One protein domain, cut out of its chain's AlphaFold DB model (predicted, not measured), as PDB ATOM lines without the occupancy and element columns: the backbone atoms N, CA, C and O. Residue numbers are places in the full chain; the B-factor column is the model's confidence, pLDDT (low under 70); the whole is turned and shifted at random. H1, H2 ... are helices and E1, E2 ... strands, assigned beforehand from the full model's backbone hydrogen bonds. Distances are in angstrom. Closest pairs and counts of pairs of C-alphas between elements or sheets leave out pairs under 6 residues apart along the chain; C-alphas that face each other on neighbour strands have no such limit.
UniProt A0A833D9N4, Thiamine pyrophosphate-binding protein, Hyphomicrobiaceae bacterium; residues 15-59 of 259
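What this domain is: This is residues 15 to 59 of the 259 residues of the protein "Thiamine pyrophosphate-binding protein" of Hyphomicrobiaceae bacterium (UniProt A0A833D9N4). An open arch of chain with an empty middle: helix H2 makes one foot, the short helix H1 with strand E1 and the loop before it makes the other side, and a long bridge, residues 36 to 47, spans between them. The 45 printed residues hold one named strand and two named helices, in the order E1, H1, H2; the class is mostly helix. The whole is extended, with a radius of gyration of the C-alphas of 14.9 A and spans of 33 by 30 by 19 A.

Where its parts are: H2, residues 48 to 59, is 16.5 A long and ends at C-alpha 59 (85.827, 96.513, 81.458). H1 is residues 29 to 35. E1, residues 23 to 26, begins at C-alpha 23 (79.414, 92.315, 50.762).

How they stand to each other: H2 is apart from H1 and from E1, and E1 and H1 are apart too. E1 pairs with no named strand. Every O i to N i+4 pair is within hydrogen-bond range in H1 and H2.

The domain as a whole: The C-alphas farthest apart, Val 26 and Arg 56, are 33.7 A apart. The link from H1 to H2 is long; that from E1 to H1 is tight. Residues 17 to 22 and 27 to 59 stand free. The printed part has no cut, and no printed residue is under 70 in pLDDT.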
ATOM      1  N   LEU A  15      90.167  93.059  49.574       95.38
ATOM      2  CA  LEU A  15      88.846  92.466  49.722       95.38
ATOM      3  C   LEU A  15      88.906  90.978  49.368       95.38
ATOM      4  O   LEU A  15      88.915  90.592  48.206       95.38
ATOM      5  N   GLY A  16      88.896  90.131  50.399       93.69
ATOM      6  CA  GLY A  16      88.930  88.675  50.236       93.69
ATOM      7  C   GLY A  16      90.300  88.033  50.446       93.69
ATOM      8  O   GLY A  16      90.403  86.823  50.271       93.69
ATOM      9  N   THR A  17      91.324  88.792  50.854       94.88
ATOM     10  CA  THR A  17      92.687  88.268  51.082       94.88
ATOM     11  C   THR A  17      92.752  87.269  52.232       94.88
ATOM     12  O   THR A  17      93.344  86.202  52.091       94.88
ATOM     13  N   VAL A  18      92.116  87.591  53.364       93.00
ATOM     14  CA  VAL A  18      92.081  86.725  54.559       93.00
ATOM     15  C   VAL A  18      90.735  86.015  54.704       93.00
ATOM     16  O   VAL A  18      90.678  84.808  54.938       93.00
ATOM     17  N   TYR A  19      89.635  86.754  54.552       91.31
ATOM     18  CA  TYR A  19      88.272  86.233  54.659       91.31
ATOM     19  C   TYR A  19      87.435  86.703  53.477       91.31
ATOM     20  O   TYR A  19      87.421  87.894  53.167       91.31
ATOM     21  N   ARG A  20      86.695  85.783  52.849       93.31
ATOM     22  CA  ARG A  20      85.741  86.110  51.783       93.31
ATOM     23  C   ARG A  20      84.533  86.860  52.374       93.31
ATOM     24  O   ARG A  20      83.838  86.262  53.195       93.31
ATOM     25  N   PRO A  21      84.267  88.120  51.979       95.44
ATOM     26  CA  PRO A  21      83.099  88.860  52.449       95.44
ATOM     27  C   PRO A  21      81.834  88.487  51.669       95.44
ATOM     28  O   PRO A  21      81.908  88.123  50.493       95.44
ATOM     29  N   ASP A  22      80.675  88.639  52.306       97.12
ATOM     30  CA  ASP A  22      79.370  88.567  51.638       97.12
ATOM     31  C   ASP A  22      79.099  89.852  50.848       97.12
ATOM     32  O   ASP A  22      78.544  89.811  49.751       97.12
ATOM     33  N   VAL A  23      79.534  90.995  51.395       96.62
ATOM     34  CA  VAL A  23      79.414  92.315  50.762       96.62
ATOM     35  C   VAL A  23      80.772  93.030  50.800       96.62
ATOM     36  O   VAL A  23      81.110  93.650  51.812       96.62
ATOM     37  N   PRO A  24      81.577  92.933  49.726       96.62
ATOM     38  CA  PRO A  24      82.786  93.736  49.555       96.62
ATOM     39  C   PRO A  24      82.439  95.158  49.086       96.62
ATOM     40  O   PRO A  24      81.697  95.329  48.120       96.62
ATOM     41  N   ILE A  25      82.995  96.184  49.737       97.19
ATOM     42  CA  ILE A  25      82.803  97.594  49.364       97.19
ATOM     43  C   ILE A  25      84.162  98.291  49.280       97.19
ATOM     44  O   ILE A  25      84.882  98.390  50.274       97.19
ATOM     45  N   VAL A  26      84.486  98.824  48.101       97.75
ATOM     46  CA  VAL A  26      85.698  99.627  47.889       97.75
ATOM     47  C   VAL A  26      85.411 101.077  48.270       97.75
ATOM     48  O   VAL A  26      84.823 101.830  47.494       97.75
ATOM     49  N   ALA A  27      85.788 101.471  49.484       97.38
ATOM     50  CA  ALA A  27      85.623 102.836  49.973       97.38
ATOM     51  C   ALA A  27      86.584 103.136  51.127       97.38
ATOM     52  O   ALA A  27      86.974 102.253  51.892       97.38
ATOM     53  N   THR A  28      86.928 104.412  51.308       96.50
ATOM     54  CA  THR A  28      87.579 104.840  52.552       96.50
ATOM     55  C   THR A  28      86.577 104.798  53.703       96.50
ATOM     56  O   THR A  28      85.388 105.062  53.503       96.50
ATOM     57  N   ALA A  29      87.063 104.557  54.926       92.38
ATOM     58  CA  ALA A  29      86.223 104.604  56.122       92.38
ATOM     59  C   ALA A  29      85.448 105.929  56.220       92.38
ATOM     60  O   ALA A  29      84.254 105.909  56.480       92.38
ATOM     61  N   ARG A  30      86.096 107.064  55.909       94.12
ATOM     62  CA  ARG A  30      85.477 108.399  55.929       94.12
ATOM     63  C   ARG A  30      84.280 108.505  54.983       94.12
ATOM     64  O   ARG A  30      83.214 108.944  55.405       94.12
ATOM     65  N   THR A  31      84.462 108.144  53.712       95.81
ATOM     66  CA  THR A  31      83.396 108.240  52.703       95.81
ATOM     67  C   THR A  31      82.250 107.296  53.040       95.81
ATOM     68  O   THR A  31      81.089 107.688  52.953       95.81
ATOM     69  N   PHE A  32      82.571 106.078  53.479       95.81
ATOM     70  CA  PHE A  32      81.565 105.099  53.864       95.81
ATOM     71  C   PHE A  32      80.749 105.570  55.071       95.81
ATOM     72  O   PHE A  32      79.526 105.586  55.004       95.81
ATOM     73  N   THR A  33      81.395 106.035  56.147       93.81
ATOM     74  CA  THR A  33      80.675 106.531  57.330       93.81
ATOM     75  C   THR A  33      79.830 107.764  57.029       93.81
ATOM     76  O   THR A  33      78.751 107.890  57.593       93.81
ATOM     77  N   ALA A  34      80.279 108.644  56.127       95.12
ATOM     78  CA  ALA A  34      79.484 109.788  55.681       95.12
ATOM     79  C   ALA A  34      78.231 109.349  54.904       95.12
ATOM     80  O   ALA A  34      77.156 109.896  55.110       95.12
ATOM     81  N   ALA A  35      78.330 108.315  54.064       94.19
ATOM     82  CA  ALA A  35      77.170 107.760  53.360       94.19
ATOM     83  C   ALA A  35      76.163 107.069  54.301       94.19
ATOM     84  O   ALA A  35      74.989 106.940  53.959       94.19
ATOM     85  N   LEU A  36      76.609 106.627  55.482       91.81
ATOM     86  CA  LEU A  36      75.732 106.092  56.527       91.81
ATOM     87  C   LEU A  36      75.072 107.188  57.380       91.81
ATOM     88  O   LEU A  36      74.187 106.886  58.185       91.81
ATOM     89  N   GLU A  37      75.494 108.446  57.244       92.75
ATOM     90  CA  GLU A  37      74.952 109.552  58.021       92.75
ATOM     91  C   GLU A  37      73.459 109.746  57.717       92.75
ATOM     92  O   GLU A  37      73.017 109.731  56.573       92.75
ATOM     93  N   GLY A  38      72.645 109.882  58.765       85.44
ATOM     94  CA  GLY A  38      71.193 110.027  58.629       85.44
ATOM     95  C   GLY A  38      70.420 108.718  58.441       85.44
ATOM     96  O   GLY A  38      69.213 108.709  58.689       85.44
ATOM     97  N   LEU A  39      71.082 107.595  58.133       89.56
ATOM     98  CA  LEU A  39      70.420 106.291  58.172       89.56
ATOM     99  C   LEU A  39      69.971 105.977  59.605       89.56
ATOM    100  O   LEU A  39      70.655 106.264  60.597       89.56
ATOM    101  N   ARG A  40      68.773 105.410  59.725       82.62
ATOM    102  CA  ARG A  40      68.210 104.933  60.987       82.62
ATOM    103  C   ARG A  40      67.839 103.470  60.803       82.62
ATOM    104  O   ARG A  40      67.213 103.143  59.798       82.62
ATOM    105  N   PRO A  41      68.230 102.584  61.730       80.69
ATOM    106  CA  PRO A  41      67.780 101.209  61.650       80.69
ATOM    107  C   PRO A  41      66.252 101.184  61.797       80.69
ATOM    108  O   PRO A  41      65.706 101.821  62.695       80.69
ATOM    109  N   GLU A  42      65.562 100.443  60.925       82.19
ATOM    110  CA  GLU A  42      64.093 100.308  60.954       82.19
ATOM    111  C   GLU A  42      63.580  99.689  62.263       82.19
ATOM    112  O   GLU A  42      62.426  99.866  62.647       82.19
ATOM    113  N   LYS A  43      64.445  98.945  62.958       80.94
ATOM    114  CA  LYS A  43      64.163  98.309  64.243       80.94
ATOM    115  C   LYS A  43      65.199  98.742  65.266       80.94
ATOM    116  O   LYS A  43      66.374  98.909  64.937       80.94
ATOM    117  N   ALA A  44      64.769  98.851  66.522       73.56
ATOM    118  CA  ALA A  44      65.697  99.018  67.628       73.56
ATOM    119  C   ALA A  44      66.747  97.891  67.583       73.56
ATOM    120  O   ALA A  44      66.394  96.733  67.328       73.56
ATOM    121  N   PRO A  45      68.031  98.208  67.796       73.69
ATOM    122  CA  PRO A  45      69.072  97.216  67.658       73.69
ATOM    123  C   PRO A  45      68.869  96.072  68.663       73.69
ATOM    124  O   PRO A  45      68.902  96.279  69.875       73.69
ATOM    125  N   ALA A  46      68.678  94.847  68.160       70.88
ATOM    126  CA  ALA A  46      68.407  93.651  68.971       70.88
ATOM    127  C   ALA A  46      69.588  93.218  69.871       70.88
ATOM    128  O   ALA A  46      69.500  92.238  70.605       70.88
ATOM    129  N   TRP A  47      70.709  93.939  69.808       75.44
ATOM    130  CA  TRP A  47      71.978  93.614  70.447       75.44
ATOM    131  C   TRP A  47      72.212  94.353  71.771       75.44
ATOM    132  O   TRP A  47      73.334  94.360  72.259       75.44
ATOM    133  N   SER A  48      71.189  94.937  72.402       78.19
ATOM    134  CA  SER A  48      71.344  95.664  73.679       78.19
ATOM    135  C   SER A  48      71.917  94.796  74.814       78.19
ATOM    136  O   SER A  48      72.815  95.235  75.541       78.19
ATOM    137  N   LYS A  49      71.469  93.538  74.936       86.94
ATOM    138  CA  LYS A  49      72.021  92.570  75.903       86.94
ATOM    139  C   LYS A  49      73.472  92.213  75.575       86.94
ATOM    140  O   LYS A  49      74.336  92.332  76.438       86.94
ATOM    141  N   TRP A  50      73.735  91.858  74.316       89.31
ATOM    142  CA  TRP A  50      75.082  91.548  73.835       89.31
ATOM    143  C   TRP A  50      76.049  92.722  74.040       89.31
ATOM    144  O   TRP A  50      77.160  92.514  74.508       89.31
ATOM    145  N   LEU A  51      75.617  93.959  73.774       90.88
ATOM    146  CA  LEU A  51      76.410  95.171  73.990       90.88
ATOM    147  C   LEU A  51      76.801  95.325  75.457       90.88
ATOM    148  O   LEU A  51      77.946  95.635  75.766       90.88
ATOM    149  N   THR A  52      75.844  95.103  76.357       91.38
ATOM    150  CA  THR A  52      76.065  95.209  77.802       91.38
ATOM    151  C   THR A  52      77.053  94.143  78.282       91.38
ATOM    152  O   THR A  52      77.953  94.437  79.066       91.38
ATOM    153  N   GLU A  53      76.923  92.912  77.785       94.44
ATOM    154  CA  GLU A  53      77.841  91.806  78.083       94.44
ATOM    155  C   GLU A  53      79.243  92.055  77.513       94.44
ATOM    156  O   GLU A  53      80.230  91.901  78.232       94.44
ATOM    157  N   ALA A  54      79.340  92.513  76.263       94.38
ATOM    158  CA  ALA A  54      80.599  92.872  75.619       94.38
ATOM    159  C   ALA A  54      81.294  94.025  76.356       94.38
ATOM    160  O   ALA A  54      82.496  93.955  76.611       94.38
ATOM    161  N   ARG A  55      80.540  95.052  76.772       94.94
ATOM    162  CA  ARG A  55      81.066  96.165  77.569       94.94
ATOM    163  C   ARG A  55      81.604  95.684  78.913       94.94
ATOM    164  O   ARG A  55      82.734  96.019  79.251       94.94
ATOM    165  N   ARG A  56      80.842  94.859  79.638       96.44
ATOM    166  CA  ARG A  56      81.283  94.274  80.913       96.44
ATOM    167  C   ARG A  56      82.543  93.427  80.737       96.44
ATOM    168  O   ARG A  56      83.446  93.502  81.561       96.44
ATOM    169  N   SER A  57      82.613  92.631  79.669       96.38
ATOM    170  CA  SER A  57      83.790  91.815  79.357       96.38
ATOM    171  C   SER A  57      85.016  92.680  79.061       96.38
ATOM    172  O   SER A  57      86.088  92.391  79.586       96.38
ATOM    173  N   TYR A  58      84.855  93.760  78.290       95.06
ATOM    174  CA  TYR A  58      85.915  94.736  78.039       95.06
ATOM    175  C   TYR A  58      86.402  95.402  79.332       95.06
ATOM    176  O   TYR A  58      87.606  95.464  79.571       95.06
ATOM    177  N   GLU A  59      85.485  95.869  80.183       95.00
ATOM    178  CA  GLU A  59      85.827  96.513  81.458       95.00
ATOM    179  C   GLU A  59      86.566  95.547  82.388       95.00
ATOM    180  O   GLU A  59      87.628  95.891  82.898       95.00
TER     181      GLU A  59